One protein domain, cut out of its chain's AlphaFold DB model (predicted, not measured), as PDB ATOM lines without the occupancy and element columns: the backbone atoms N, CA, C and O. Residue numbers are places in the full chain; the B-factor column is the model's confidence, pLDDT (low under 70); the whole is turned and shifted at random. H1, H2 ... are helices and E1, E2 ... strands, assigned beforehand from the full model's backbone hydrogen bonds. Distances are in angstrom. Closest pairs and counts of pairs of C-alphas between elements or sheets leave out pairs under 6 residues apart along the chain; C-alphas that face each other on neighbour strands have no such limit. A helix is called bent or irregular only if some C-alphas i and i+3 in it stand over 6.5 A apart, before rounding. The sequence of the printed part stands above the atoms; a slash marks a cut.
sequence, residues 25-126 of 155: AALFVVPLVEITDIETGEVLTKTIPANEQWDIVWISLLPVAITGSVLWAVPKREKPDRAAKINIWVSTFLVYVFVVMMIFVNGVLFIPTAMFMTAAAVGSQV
ATOM      1  N   ALA A  25     -15.082  47.650   5.313       94.12
ATOM      2  CA  ALA A  25     -13.760  47.374   4.753       94.12
ATOM      3  C   ALA A  25     -13.841  46.543   3.459       94.12
ATOM      4  O   ALA A  25     -13.071  46.768   2.526       94.12
ATOM      5  N   ALA A  26     -14.810  45.627   3.366       91.94
ATOM      6  CA  ALA A  26     -15.034  44.812   2.179       91.94
ATOM      7  C   ALA A  26     -15.389  45.643   0.936       91.94
ATOM      8  O   ALA A  26     -15.082  45.205  -0.166       91.94
ATOM      9  N   LEU A  27     -15.934  46.859   1.076       90.31
ATOM     10  CA  LEU A  27     -16.230  47.742  -0.066       90.31
ATOM     11  C   LEU A  27     -14.984  48.131  -0.874       90.31
ATOM     12  O   LEU A  27     -15.092  48.461  -2.053       90.31
ATOM     13  N   PHE A  28     -13.808  48.091  -0.243       88.19
ATOM     14  CA  PHE A  28     -12.531  48.447  -0.859       88.19
ATOM     15  C   PHE A  28     -11.823  47.253  -1.506       88.19
ATOM     16  O   PHE A  28     -10.848  47.442  -2.225       88.19
ATOM     17  N   VAL A  29     -12.284  46.029  -1.233       87.19
ATOM     18  CA  VAL A  29     -11.606  44.791  -1.649       87.19
ATOM     19  C   VAL A  29     -12.490  43.944  -2.557       87.19
ATOM     20  O   VAL A  29     -12.000  43.344  -3.508       87.19
ATOM     21  N   VAL A  30     -13.794  43.890  -2.280       84.38
ATOM     22  CA  VAL A  30     -14.750  43.086  -3.039       84.38
ATOM     23  C   VAL A  30     -15.221  43.887  -4.255       84.38
ATOM     24  O   VAL A  30     -15.754  44.990  -4.089       84.38
ATOM     25  N   PRO A  31     -15.046  43.366  -5.483       81.06
ATOM     26  CA  PRO A  31     -15.631  43.979  -6.661       81.06
ATOM     27  C   PRO A  31     -17.144  43.744  -6.637       81.06
ATOM     28  O   PRO A  31     -17.610  42.611  -6.717       81.06
ATOM     29  N   LEU A  32     -17.901  44.824  -6.453       79.31
ATOM     30  CA  LEU A  32     -19.363  44.808  -6.302       79.31
ATOM     31  C   LEU A  32     -20.076  45.440  -7.505       79.31
ATOM     32  O   LEU A  32     -21.300  45.409  -7.568       79.31
ATOM     33  N   VAL A  33     -19.325  46.041  -8.432       75.81
ATOM     34  CA  VAL A  33     -19.861  46.719  -9.613       75.81
ATOM     35  C   VAL A  33     -19.430  45.955 -10.856       75.81
ATOM     36  O   VAL A  33     -18.235  45.799 -11.108       75.81
ATOM     37  N   GLU A  34     -20.404  45.511 -11.640       75.31
ATOM     38  CA  GLU A  34     -20.194  44.941 -12.969       75.31
ATOM     39  C   GLU A  34     -20.514  46.010 -14.018       75.31
ATOM     40  O   GLU A  34     -21.609  46.574 -14.030       75.31
ATOM     41  N   ILE A  35     -19.541  46.322 -14.875       71.81
ATOM     42  CA  ILE A  35     -19.709  47.210 -16.027       71.81
ATOM     43  C   ILE A  35     -19.602  46.340 -17.270       71.81
ATOM     44  O   ILE A  35     -18.531  45.808 -17.559       71.81
ATOM     45  N   THR A  36     -20.706  46.196 -17.994       70.62
ATOM     46  CA  THR A  36     -20.714  45.510 -19.286       70.62
ATOM     47  C   THR A  36     -20.482  46.537 -20.381       70.62
ATOM     48  O   THR A  36     -21.289  47.453 -20.550       70.62
ATOM     49  N   ASP A  37     -19.384  46.392 -21.114       66.75
ATOM     50  CA  ASP A  37     -19.134  47.203 -22.298       66.75
ATOM     51  C   ASP A  37     -20.067  46.748 -23.432       66.75
ATOM     52  O   ASP A  37     -20.116  45.572 -23.799       66.75
ATOM     53  N   ILE A  38     -20.860  47.681 -23.953       67.19
ATOM     54  CA  ILE A  38     -21.912  47.412 -24.940       67.19
ATOM     55  C   ILE A  38     -21.298  47.114 -26.316       67.19
ATOM     56  O   ILE A  38     -21.916  46.421 -27.124       67.19
ATOM     57  N   GLU A  39     -20.082  47.600 -26.582       69.81
ATOM     58  CA  GLU A  39     -19.428  47.459 -27.887       69.81
ATOM     59  C   GLU A  39     -18.607  46.168 -28.014       69.81
ATOM     60  O   GLU A  39     -18.522  45.595 -29.100       69.81
ATOM     61  N   THR A  40     -18.034  45.677 -26.913       69.00
ATOM     62  CA  THR A  40     -17.145  44.499 -26.890       69.00
ATOM     63  C   THR A  40     -17.734  43.300 -26.143       69.00
ATOM     64  O   THR A  40     -17.276  42.175 -26.333       69.00
ATOM     65  N   GLY A  41     -18.765  43.512 -25.317       68.25
ATOM     66  CA  GLY A  41     -19.362  42.479 -24.469       68.25
ATOM     67  C   GLY A  41     -18.488  42.062 -23.280       68.25
ATOM     68  O   GLY A  41     -18.834  41.103 -22.588       68.25
ATOM     69  N   GLU A  42     -17.368  42.747 -23.025       71.69
ATOM     70  CA  GLU A  42     -16.517  42.463 -21.870       71.69
ATOM     71  C   GLU A  42     -17.179  42.937 -20.568       71.69
ATOM     72  O   GLU A  42     -17.673  44.061 -20.458       71.69
ATOM     73  N   VAL A  43     -17.177  42.060 -19.559       74.19
ATOM     74  CA  VAL A  43     -17.674  42.358 -18.211       74.19
ATOM     75  C   VAL A  43     -16.487  42.733 -17.332       74.19
ATOM     76  O   VAL A  43     -15.701  41.880 -16.916       74.19
ATOM     77  N   LEU A  44     -16.358  44.023 -17.034       75.81
ATOM     78  CA  LEU A  44     -15.346  44.545 -16.125       75.81
ATOM     79  C   LEU A  44     -15.916  44.615 -14.708       75.81
ATOM     80  O   LEU A  44     -16.879  45.331 -14.438       75.81
ATOM     81  N   THR A  45     -15.288  43.891 -13.785       75.25
ATOM     82  CA  THR A  45     -15.634  43.917 -12.361       75.25
ATOM     83  C   THR A  45     -14.769  44.948 -11.640       75.25
ATOM     84  O   THR A  45     -13.540  44.892 -11.670       75.25
ATOM     85  N   LYS A  46     -15.402  45.929 -10.991       79.25
ATOM     86  CA  LYS A  46     -14.720  46.992 -10.241       79.25
ATOM     87  C   LYS A  46     -15.239  47.082  -8.809       79.25
ATOM     88  O   LYS A  46     -16.393  46.787  -8.500       79.25
ATOM     89  N   THR A  47     -14.360  47.508  -7.904       79.94
ATOM     90  CA  THR A  47     -14.757  47.927  -6.547       79.94
ATOM     91  C   THR A  47     -15.487  49.274  -6.597       79.94
ATOM     92  O   THR A  47     -15.254  50.063  -7.512       79.94
ATOM     93  N   ILE A  48     -16.319  49.570  -5.594       80.88
ATOM     94  CA  ILE A  48     -17.089  50.829  -5.519       80.88
ATOM     95  C   ILE A  48     -16.181  52.077  -5.586       80.88
ATOM     96  O   ILE A  48     -16.471  52.967  -6.388       80.88
ATOM     97  N   PRO A  49     -15.057  52.158  -4.839       78.44
ATOM     98  CA  PRO A  49     -14.157  53.309  -4.925       78.44
ATOM     99  C   PRO A  49     -13.459  53.424  -6.284       78.44
ATOM    100  O   PRO A  49     -13.248  54.527  -6.774       78.44
ATOM    101  N   ALA A  50     -13.133  52.291  -6.921       75.94
ATOM    102  CA  ALA A  50     -12.529  52.271  -8.257       75.94
ATOM    103  C   ALA A  50     -13.503  52.701  -9.370       75.94
ATOM    104  O   ALA A  50     -13.071  52.962 -10.491       75.94
ATOM    105  N   ASN A  51     -14.801  52.758  -9.066       81.25
ATOM    106  CA  ASN A  51     -15.836  53.328  -9.923       81.25
ATOM    107  C   ASN A  51     -16.194  54.778  -9.531       81.25
ATOM    108  O   ASN A  51     -17.226  55.287  -9.951       81.25
ATOM    109  N   GLU A  52     -15.391  55.422  -8.673       82.31
ATOM    110  CA  GLU A  52     -15.575  56.804  -8.194       82.31
ATOM    111  C   GLU A  52     -16.908  57.071  -7.461       82.31
ATOM    112  O   GLU A  52     -17.258  58.215  -7.172       82.31
ATOM    113  N   GLN A  53     -17.636  56.020  -7.067       84.06
ATOM    114  CA  GLN A  53     -18.921  56.114  -6.367       84.06
ATOM    115  C   GLN A  53     -18.741  56.332  -4.856       84.06
ATOM    116  O   GLN A  53     -19.155  55.524  -4.019       84.06
ATOM    117  N   TRP A  54     -18.116  57.450  -4.490       88.00
ATOM    118  CA  TRP A  54     -17.816  57.794  -3.097       88.00
ATOM    119  C   TRP A  54     -19.059  58.016  -2.232       88.00
ATOM    120  O   TRP A  54     -19.020  57.731  -1.036       88.00
ATOM    121  N   ASP A  55     -20.182  58.434  -2.815       88.69
ATOM    122  CA  ASP A  55     -21.447  58.616  -2.089       88.69
ATOM    123  C   ASP A  55     -21.900  57.321  -1.403       88.69
ATOM    124  O   ASP A  55     -22.328  57.326  -0.248       88.69
ATOM    125  N   ILE A  56     -21.723  56.183  -2.080       87.56
ATOM    126  CA  ILE A  56     -22.072  54.864  -1.548       87.56
ATOM    127  C   ILE A  56     -21.155  54.515  -0.375       87.56
ATOM    128  O   ILE A  56     -21.623  53.960   0.620       87.56
ATOM    129  N   VAL A  57     -19.872  54.881  -0.443       91.12
ATOM    130  CA  VAL A  57     -18.919  54.694   0.662       91.12
ATOM    131  C   VAL A  57     -19.372  55.492   1.884       91.12
ATOM    132  O   VAL A  57     -19.494  54.925   2.969       91.12
ATOM    133  N   TRP A  58     -19.702  56.775   1.716       92.25
ATOM    134  CA  TRP A  58     -20.169  57.621   2.819       92.25
ATOM    135  C   TRP A  58     -21.472  57.117   3.435       92.25
ATOM    136  O   TRP A  58     -21.580  57.014   4.657       92.25
ATOM    137  N   ILE A  59     -22.442  56.727   2.604       92.62
ATOM    138  CA  ILE A  59     -23.711  56.165   3.076       92.62
ATOM    139  C   ILE A  59     -23.473  54.841   3.820       92.62
ATOM    140  O   ILE A  59     -24.099  54.580   4.847       92.62
ATOM    141  N   SER A  60     -22.505  54.034   3.384       93.19
ATOM    142  CA  SER A  60     -22.150  52.762   4.030       93.19
ATOM    143  C   SER A  60     -21.415  52.910   5.359       93.19
ATOM    144  O   SER A  60     -21.213  51.920   6.063       93.19
ATOM    145  N   LEU A  61     -21.050  54.132   5.741       94.75
ATOM    146  CA  LEU A  61     -20.571  54.426   7.084       94.75
ATOM    147  C   LEU A  61     -21.724  54.443   8.103       94.75
ATOM    148  O   LEU A  61     -21.486  54.273   9.299       94.75
ATOM    149  N   LEU A  62     -22.980  54.603   7.658       95.31
ATOM    150  CA  LEU A  62     -24.141  54.692   8.547       95.31
ATOM    151  C   LEU A  62     -24.310  53.457   9.445       95.31
ATOM    152  O   LEU A  62     -24.413  53.649  10.656       95.31
ATOM    153  N   PRO A  63     -24.283  52.198   8.953       95.50
ATOM    154  CA  PRO A  63     -24.384  51.032   9.830       95.50
ATOM    155  C   PRO A  63     -23.260  50.964  10.868       95.50
ATOM    156  O   PRO A  63     -23.500  50.544  12.001       95.50
ATOM    157  N   VAL A  64     -22.052  51.414  10.516       96.94
ATOM    158  CA  VAL A  64     -20.901  51.480  11.430       96.94
ATOM    159  C   VAL A  64     -21.144  52.523  12.521       96.94
ATOM    160  O   VAL A  64     -20.999  52.230  13.705       96.94
ATOM    161  N   ALA A  65     -21.577  53.730  12.148       96.88
ATOM    162  CA  ALA A  65     -21.896  54.786  13.105       96.88
ATOM    163  C   ALA A  65     -23.062  54.388  14.029       96.88
ATOM    164  O   ALA A  65     -22.986  54.577  15.246       96.88
ATOM    165  N   ILE A  66     -24.112  53.776  13.472       96.56
ATOM    166  CA  ILE A  66     -25.288  53.310  14.216       96.56
ATOM    167  C   ILE A  66     -24.873  52.239  15.228       96.56
ATOM    168  O   ILE A  66     -25.111  52.399  16.425       96.56
ATOM    169  N   THR A  67     -24.200  51.174  14.787       95.94
ATOM    170  CA  THR A  67     -23.769  50.088  15.687       95.94
ATOM    171  C   THR A  67     -22.746  50.558  16.718       95.94
ATOM    172  O   THR A  67     -22.834  50.163  17.881       95.94
ATOM    173  N   GLY A  68     -21.846  51.474  16.350       95.12
ATOM    174  CA  GLY A  68     -20.926  52.129  17.277       95.12
ATOM    175  C   GLY A  68     -21.648  52.933  18.360       95.12
ATOM    176  O   GLY A  68     -21.298  52.837  19.538       95.12
ATOM    177  N   SER A  69     -22.709  53.661  17.997       94.75
ATOM    178  CA  SER A  69     -23.516  54.422  18.959       94.75
ATOM    179  C   SER A  69     -24.230  53.508  19.963       94.75
ATOM    180  O   SER A  69     -24.278  53.799  21.161       94.75
ATOM    181  N   VAL A  70     -24.717  52.350  19.508       93.88
ATOM    182  CA  VAL A  70     -25.339  51.341  20.375       93.88
ATOM    183  C   VAL A  70     -24.297  50.691  21.276       93.88
ATOM    184  O   VAL A  70     -24.547  50.514  22.465       93.88
ATOM    185  N   LEU A  71     -23.111  50.373  20.750       94.12
ATOM    186  CA  LEU A  71     -22.018  49.794  21.535       94.12
ATOM    187  C   LEU A  71     -21.562  50.728  22.660       94.12
ATOM    188  O   LEU A  71     -21.200  50.252  23.737       94.12
ATOM    189  N   TRP A  72     -21.600  52.040  22.422       92.31
ATOM    190  CA  TRP A  72     -21.337  53.046  23.446       92.31
ATOM    191  C   TRP A  72     -22.452  53.084  24.495       92.31
ATOM    192  O   TRP A  72     -22.177  53.128  25.692       92.31
ATOM    193  N   ALA A  73     -23.712  53.070  24.058       89.69
ATOM    194  CA  ALA A  73     -24.866  53.206  24.944       89.69
ATOM    195  C   ALA A  73     -25.121  51.967  25.824       89.69
ATOM    196  O   ALA A  73     -25.683  52.092  26.911       89.69
ATOM    197  N   VAL A  74     -24.748  50.766  25.372       89.44
ATOM    198  CA  VAL A  74     -25.034  49.518  26.094       89.44
ATOM    199  C   VAL A  74     -23.954  49.225  27.147       89.44
ATOM    200  O   VAL A  74     -22.774  49.112  26.809       89.44
ATOM    201  N   PRO A  75     -24.324  49.020  28.427       85.44
ATOM    202  CA  PRO A  75     -23.358  48.721  29.475       85.44
ATOM    203  C   PRO A  75     -22.713  47.340  29.284       85.44
ATOM    204  O   PRO A  75     -23.364  46.357  28.936       85.44
ATOM    205  N   LYS A  76     -21.413  47.239  29.589       86.56
ATOM    206  CA  LYS A  76     -20.620  46.007  29.403       86.56
ATOM    207  C   LYS A  76     -21.047  44.844  30.300       86.56
ATOM    208  O   LYS A  76     -20.851  43.688  29.933       86.56
ATOM    209  N   ARG A  77     -21.536  45.127  31.511       83.06
ATOM    210  CA  ARG A  77     -21.747  44.122  32.578       83.06
ATOM    211  C   ARG A  77     -23.162  44.106  33.147       83.06
ATOM    212  O   ARG A  77     -23.520  43.161  33.844       83.06
ATOM    213  N   GLU A  78     -23.944  45.139  32.870       79.94
ATOM    214  CA  GLU A  78     -25.266  45.337  33.453       79.94
ATOM    215  C   GLU A  78     -26.358  45.122  32.408       79.94
ATOM    216  O   GLU A  78     -26.096  45.014  31.208       79.94
ATOM    217  N   LYS A  79     -27.606  45.032  32.871       79.00
ATOM    218  CA  LYS A  79     -28.753  44.992  31.965       79.00
ATOM    219  C   LYS A  79     -28.906  46.380  31.325       79.00
ATOM    220  O   LYS A  79     -28.800  47.369  32.048       79.00
ATOM    221  N   PRO A  80     -29.200  46.472  30.018       83.12
ATOM    222  CA  PRO A  80     -29.499  47.752  29.393       83.12
ATOM    223  C   PRO A  80     -30.734  48.375  30.048       83.12
ATOM    224  O   PRO A  80     -31.743  47.695  30.291       83.12
ATOM    225  N   ASP A  81     -30.635  49.667  30.330       87.00
ATOM    226  CA  ASP A  81     -31.723  50.488  30.834       87.00
ATOM    227  C   ASP A  81     -32.784  50.721  29.742       87.00
ATOM    228  O   ASP A  81     -32.668  50.264  28.601       87.00
ATOM    229  N   ARG A  82     -33.878  51.410  30.084       86.81
ATOM    230  CA  ARG A  82     -34.975  51.630  29.130       86.81
ATOM    231  C   ARG A  82     -34.513  52.427  27.905       86.81
ATOM    232  O   ARG A  82     -34.957  52.111  26.802       86.81
ATOM    233  N   ALA A  83     -33.627  53.408  28.085       87.81
ATOM    234  CA  ALA A  83     -33.111  54.216  26.987       87.81
ATOM    235  C   ALA A  83     -32.219  53.388  26.050       87.81
ATOM    236  O   ALA A  83     -32.449  53.402  24.841       87.81
ATOM    237  N   ALA A  84     -31.286  52.585  26.579       88.31
ATOM    238  CA  ALA A  84     -30.454  51.706  25.759       88.31
ATOM    239  C   ALA A  84     -31.286  50.669  24.995       88.31
ATOM    240  O   ALA A  84     -30.993  50.391  23.836       88.31
ATOM    241  N   LYS A  85     -32.362  50.130  25.585       90.75
ATOM    242  CA  LYS A  85     -33.278  49.217  24.874       90.75
ATOM    243  C   LYS A  85     -33.953  49.872  23.674       90.75
ATOM    244  O   LYS A  85     -34.015  49.259  22.611       90.75
ATOM    245  N   ILE A  86     -34.455  51.097  23.848       90.62
ATOM    246  CA  ILE A  86     -35.055  51.872  22.756       90.62
ATOM    247  C   ILE A  86     -33.995  52.154  21.690       90.62
ATOM    248  O   ILE A  86     -34.257  51.923  20.513       90.62
ATOM    249  N   ASN A  87     -32.788  52.562  22.096       93.69
ATOM    250  CA  ASN A  87     -31.693  52.831  21.169       93.69
ATOM    251  C   ASN A  87     -31.307  51.589  20.351       93.69
ATOM    252  O   ASN A  87     -31.199  51.678  19.132       93.69
ATOM    253  N   ILE A  88     -31.175  50.417  20.990       93.62
ATOM    254  CA  ILE A  88     -30.927  49.148  20.289       93.62
ATOM    255  C   ILE A  88     -32.027  48.908  19.247       93.62
ATOM    256  O   ILE A  88     -31.716  48.624  18.100       93.62
ATOM    257  N   TRP A  89     -33.302  49.054  19.619       95.06
ATOM    258  CA  TRP A  89     -34.431  48.781  18.723       95.06
ATOM    259  C   TRP A  89     -34.496  49.721  17.518       95.06
ATOM    260  O   TRP A  89     -34.626  49.263  16.384       95.06
ATOM    261  N   VAL A  90     -34.383  51.028  17.761       95.69
ATOM    262  CA  VAL A  90     -34.367  52.046  16.701       95.69
ATOM    263  C   VAL A  90     -33.175  51.816  15.779       95.69
ATOM    264  O   VAL A  90     -33.325  51.823  14.562       95.69
ATOM    265  N   SER A  91     -32.008  51.522  16.347       95.62
ATOM    266  CA  SER A  91     -30.802  51.229  15.578       95.62
ATOM    267  C   SER A  91     -30.936  49.959  14.741       95.62
ATOM    268  O   SER A  91     -30.553  49.964  13.575       95.62
ATOM    269  N   THR A  92     -31.532  48.890  15.279       96.12
ATOM    270  CA  THR A  92     -31.836  47.676  14.507       96.12
ATOM    271  C   THR A  92     -32.751  47.998  13.330       96.12
ATOM    272  O   THR A  92     -32.468  47.577  12.210       96.12
ATOM    273  N   PHE A  93     -33.812  48.780  13.552       96.94
ATOM    274  CA  PHE A  93     -34.715  49.207  12.483       96.94
ATOM    275  C   PHE A  93     -33.980  50.002  11.392       96.94
ATOM    276  O   PHE A  93     -34.118  49.687  10.212       96.94
ATOM    277  N   LEU A  94     -33.148  50.976  11.770       97.31
ATOM    278  CA  LEU A  94     -32.369  51.774  10.818       97.31
ATOM    279  C   LEU A  94     -31.373  50.927  10.012       97.31
ATOM    280  O   LEU A  94     -31.236  51.135   8.808       97.31
ATOM    281  N   VAL A  95     -30.721  49.942  10.641       96.69
ATOM    282  CA  VAL A  95     -29.840  48.995   9.934       96.69
ATOM    283  C   VAL A  95     -30.630  48.176   8.908       96.69
ATOM    284  O   VAL A  95     -30.152  47.988   7.794       96.69
ATOM    285  N   TYR A  96     -31.849  47.730   9.226       96.81
ATOM    286  CA  TYR A  96     -32.702  47.046   8.246       96.81
ATOM    287  C   TYR A  96     -33.104  47.948   7.082       96.81
ATOM    288  O   TYR A  96     -33.014  47.516   5.936       96.81
ATOM    289  N   VAL A  97     -33.522  49.186   7.361       96.94
ATOM    290  CA  VAL A  97     -33.856  50.162   6.312       96.94
ATOM    291  C   VAL A  97     -32.666  50.350   5.374       96.94
ATOM    292  O   VAL A  97     -32.834  50.269   4.160       96.94
ATOM    293  N   PHE A  98     -31.460  50.503   5.927       95.94
ATOM    294  CA  PHE A  98     -30.234  50.579   5.139       95.94
ATOM    295  C   PHE A  98     -30.036  49.336   4.257       95.94
ATOM    296  O   PHE A  98     -29.839  49.469   3.052       95.94
ATOM    297  N   VAL A  99     -30.121  48.130   4.835       95.62
ATOM    298  CA  VAL A  99     -29.910  46.871   4.098       95.62
ATOM    299  C   VAL A  99     -30.898  46.731   2.944       95.62
ATOM    300  O   VAL A  99     -30.490  46.350   1.850       95.62
ATOM    301  N   VAL A 100     -32.174  47.055   3.162       95.19
ATOM    302  CA  VAL A 100     -33.209  46.962   2.123       95.19
ATOM    303  C   VAL A 100     -32.986  48.001   1.028       95.19
ATOM    304  O   VAL A 100     -33.049  47.653  -0.148       95.19
ATOM    305  N   MET A 101     -32.684  49.255   1.383       93.94
ATOM    306  CA  MET A 101     -32.440  50.306   0.388       93.94
ATOM    307  C   MET A 101     -31.195  50.030  -0.463       93.94
ATOM    308  O   MET A 101     -31.202  50.315  -1.656       93.94
ATOM    309  N   MET A 102     -30.147  49.451   0.128       90.94
ATOM    310  CA  MET A 102     -28.871  49.192  -0.545       90.94
ATOM    311  C   MET A 102     -28.721  47.762  -1.076       90.94
ATOM    312  O   MET A 102     -27.627  47.384  -1.501       90.94
ATOM    313  N   ILE A 103     -29.782  46.947  -1.067       89.88
ATOM    314  CA  ILE A 103     -29.685  45.503  -1.333       89.88
ATOM    315  C   ILE A 103     -29.046  45.172  -2.690       89.88
ATOM    316  O   ILE A 103     -28.289  44.212  -2.780       89.88
ATOM    317  N   PHE A 104     -29.289  45.997  -3.712       85.56
ATOM    318  CA  PHE A 104     -28.775  45.803  -5.073       85.56
ATOM    319  C   PHE A 104     -27.315  46.219  -5.267       85.56
ATOM    320  O   PHE A 104     -26.753  45.954  -6.322       85.56
ATOM    321  N   VAL A 105     -26.710  46.882  -4.282       83.75
ATOM    322  CA  VAL A 105     -25.350  47.422  -4.391       83.75
ATOM    323  C   VAL A 105     -24.431  46.724  -3.399       83.75
ATOM    324  O   VAL A 105     -23.506  46.013  -3.772       83.75
ATOM    325  N   ASN A 106     -24.672  46.927  -2.105       90.00
ATOM    326  CA  ASN A 106     -23.790  46.427  -1.052       90.00
ATOM    327  C   ASN A 106     -24.515  46.092   0.259       90.00
ATOM    328  O   ASN A 106     -23.882  45.651   1.218       90.00
ATOM    329  N   GLY A 107     -25.839  46.249   0.313       86.56
ATOM    330  CA  GLY A 107     -26.657  45.975   1.494       86.56
ATOM    331  C   GLY A 107     -26.533  44.527   1.975       86.56
ATOM    332  O   GLY A 107     -26.547  44.282   3.182       86.56
ATOM    333  N   VAL A 108     -26.301  43.580   1.056       92.00
ATOM    334  CA  VAL A 108     -26.065  42.158   1.368       92.00
ATOM    335  C   VAL A 108     -24.892  41.973   2.334       92.00
ATOM    336  O   VAL A 108     -24.969  41.145   3.243       92.00
ATOM    337  N   LEU A 109     -23.838  42.785   2.212       93.62
ATOM    338  CA  LEU A 109     -22.675  42.699   3.096       93.62
ATOM    339  C   LEU A 109     -23.037  42.999   4.551       93.62
ATOM    340  O   LEU A 109     -22.390  42.485   5.458       93.62
ATOM    341  N   PHE A 110     -24.074  43.795   4.801       95.19
ATOM    342  CA  PHE A 110     -24.480  44.205   6.144       95.19
ATOM    343  C   PHE A 110     -25.531  43.274   6.775       95.19
ATOM    344  O   PHE A 110     -25.929  43.493   7.920       95.19
ATOM    345  N   ILE A 111     -25.933  42.187   6.105       95.25
ATOM    346  CA  ILE A 111     -26.874  41.199   6.663       95.25
ATOM    347  C   ILE A 111     -26.387  40.615   8.003       95.25
ATOM    348  O   ILE A 111     -27.176  40.615   8.953       95.25
ATOM    349  N   PRO A 112     -25.119  40.177   8.165       96.62
ATOM    350  CA  PRO A 112     -24.642  39.675   9.455       96.62
ATOM    351  C   PRO A 112     -24.765  40.715  10.579       96.62
ATOM    352  O   PRO A 112     -25.153  40.376  11.698       96.62
ATOM    353  N   THR A 113     -24.523  41.990  10.259       96.50
ATOM    354  CA  THR A 113     -24.711  43.113  11.192       96.50
ATOM    355  C   THR A 113     -26.163  43.185  11.661       96.50
ATOM    356  O   THR A 113     -26.427  43.234  12.865       96.50
ATOM    357  N   ALA A 114     -27.113  43.136  10.720       96.25
ATOM    358  CA  ALA A 114     -28.541  43.147  11.019       96.25
ATOM    359  C   ALA A 114     -28.949  41.949  11.893       96.25
ATOM    360  O   ALA A 114     -29.671  42.124  12.872       96.25
ATOM    361  N   MET A 115     -28.434  40.746  11.614       96.56
ATOM    362  CA  MET A 115     -28.723  39.545  12.411       96.56
ATOM    363  C   MET A 115     -28.288  39.698  13.875       96.56
ATOM    364  O   MET A 115     -29.060  39.390  14.788       96.56
ATOM    365  N   PHE A 116     -27.077  40.207  14.120       97.12
ATOM    366  CA  PHE A 116     -26.587  40.435  15.480       97.12
ATOM    367  C   PHE A 116     -27.353  41.553  16.200       97.12
ATOM    368  O   PHE A 116     -27.696  41.402  17.375       97.12
ATOM    369  N   MET A 117     -27.696  42.634  15.496       96.25
ATOM    370  CA  MET A 117     -28.554  43.696  16.031       96.25
ATOM    371  C   MET A 117     -29.952  43.181  16.398       96.25
ATOM    372  O   MET A 117     -30.496  43.555  17.439       96.25
ATOM    373  N   THR A 118     -30.519  42.262  15.616       95.56
ATOM    374  CA  THR A 118     -31.788  41.593  15.937       95.56
ATOM    375  C   THR A 118     -31.669  40.735  17.190       95.56
ATOM    376  O   THR A 118     -32.518  40.824  18.081       95.56
ATOM    377  N   ALA A 119     -30.594  39.954  17.320       94.06
ATOM    378  CA  ALA A 119     -30.341  39.164  18.523       94.06
ATOM    379  C   ALA A 119     -30.208  40.050  19.776       94.06
ATOM    380  O   ALA A 119     -30.770  39.726  20.825       94.06
ATOM    381  N   ALA A 120     -29.531  41.199  19.663       92.38
ATOM    382  CA  ALA A 120     -29.444  42.190  20.733       92.38
ATOM    383  C   ALA A 120     -30.819  42.788  21.078       92.38
ATOM    384  O   ALA A 120     -31.196  42.831  22.252       92.38
ATOM    385  N   ALA A 121     -31.594  43.201  20.070       91.94
ATOM    386  CA  ALA A 121     -32.911  43.809  20.243       91.94
ATOM    387  C   ALA A 121     -33.895  42.857  20.929       91.94
ATOM    388  O   ALA A 121     -34.484  43.212  21.954       91.94
ATOM    389  N   VAL A 122     -34.022  41.628  20.425       90.38
ATOM    390  CA  VAL A 122     -34.893  40.597  21.008       90.38
ATOM    391  C   VAL A 122     -34.390  40.191  22.394       90.38
ATOM    392  O   VAL A 122     -35.167  40.139  23.350       90.38
ATOM    393  N   GLY A 123     -33.079  39.987  22.551       85.38
ATOM    394  CA  GLY A 123     -32.461  39.642  23.833       85.38
ATOM    395  C   GLY A 123     -32.663  40.703  24.920       85.38
ATOM    396  O   GLY A 123     -32.743  40.363  26.100       85.38
ATOM    397  N   SER A 124     -32.802  41.975  24.537       85.56
ATOM    398  CA  SER A 124     -33.050  43.090  25.459       85.56
ATOM    399  C   SER A 124     -34.483  43.144  26.017       85.56
ATOM    400  O   SER A 124     -34.708  43.698  27.105       85.56
ATOM    401  N   GLN A 125     -35.447  42.543  25.308       81.69
ATOM    402  CA  GLN A 125     -36.864  42.499  25.690       81.69
ATOM    403  C   GLN A 125     -37.180  41.356  26.651       81.69
ATOM    404  O   GLN A 125     -38.085  41.477  27.479       81.69
ATOM    405  N   VAL A 126     -36.422  40.259  26.591       73.81
ATOM    406  CA  VAL A 126     -36.620  39.129  27.501       73.81
ATOM    407  C   VAL A 126     -36.294  39.585  28.921       73.81
ATOM    408  O   VAL A 126     -35.130  39.728  29.307       73.81
TER     409      VAL A 126
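AT A GLANCE: This is residues 25 to 126 of the 155 residues of an uncharacterized protein of Chloroflexi bacterium (UniProt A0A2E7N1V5). Three helices, H2, H3 and H4, run side by side in alternating directions, H3 packing on both others; the strand hairpin E1 and E2 reaches beyond one end. The printed part has 102 residues, with two antiparallel strands, then four helices, mostly helix. It is a loose rod, radius of gyration of the C-alphas 17.3 A, spanning 60 by 19 by 17 A.

IN THESE COORDINATES: Find C-alpha 33 at (-19.861, 46.719, -9.613); E1 runs to residue 36, E2 from 43 to 46. H1 holds residues 54 to 59, H2 62 to 73, H3 82 to 101 over 28.9 A. H4, residues 107 to 125, ends at (-36.864, 42.499, 25.690), 26.5 A on; it is irregular, C-alphas 109 and 112 being 7.3 A apart.

HOW THE PARTS SIT: Across E1 and E2, N 35 and O 44 are within hydrogen-bond range, 2.9 A. H1 and H2 meet only through their link. H3 touches H2, closest C-alphas Val 95 and Pro 63, 5.8 A, opposite ways at a shallow 11 degrees. H3 touches H4, closest C-alphas Val 99 and Gly 107, 4.3 A, opposite ways at a shallow 23 degrees. Every O i to N i+4 pair is within range in H1, H2 and H3, 11 of 15 in H4.

THE WHOLE: C-alphas 39 and 78, the farthest apart, are 61.7 A apart. The printed part has no cut and no long link. Residues 37 to 41 have pLDDT under 70.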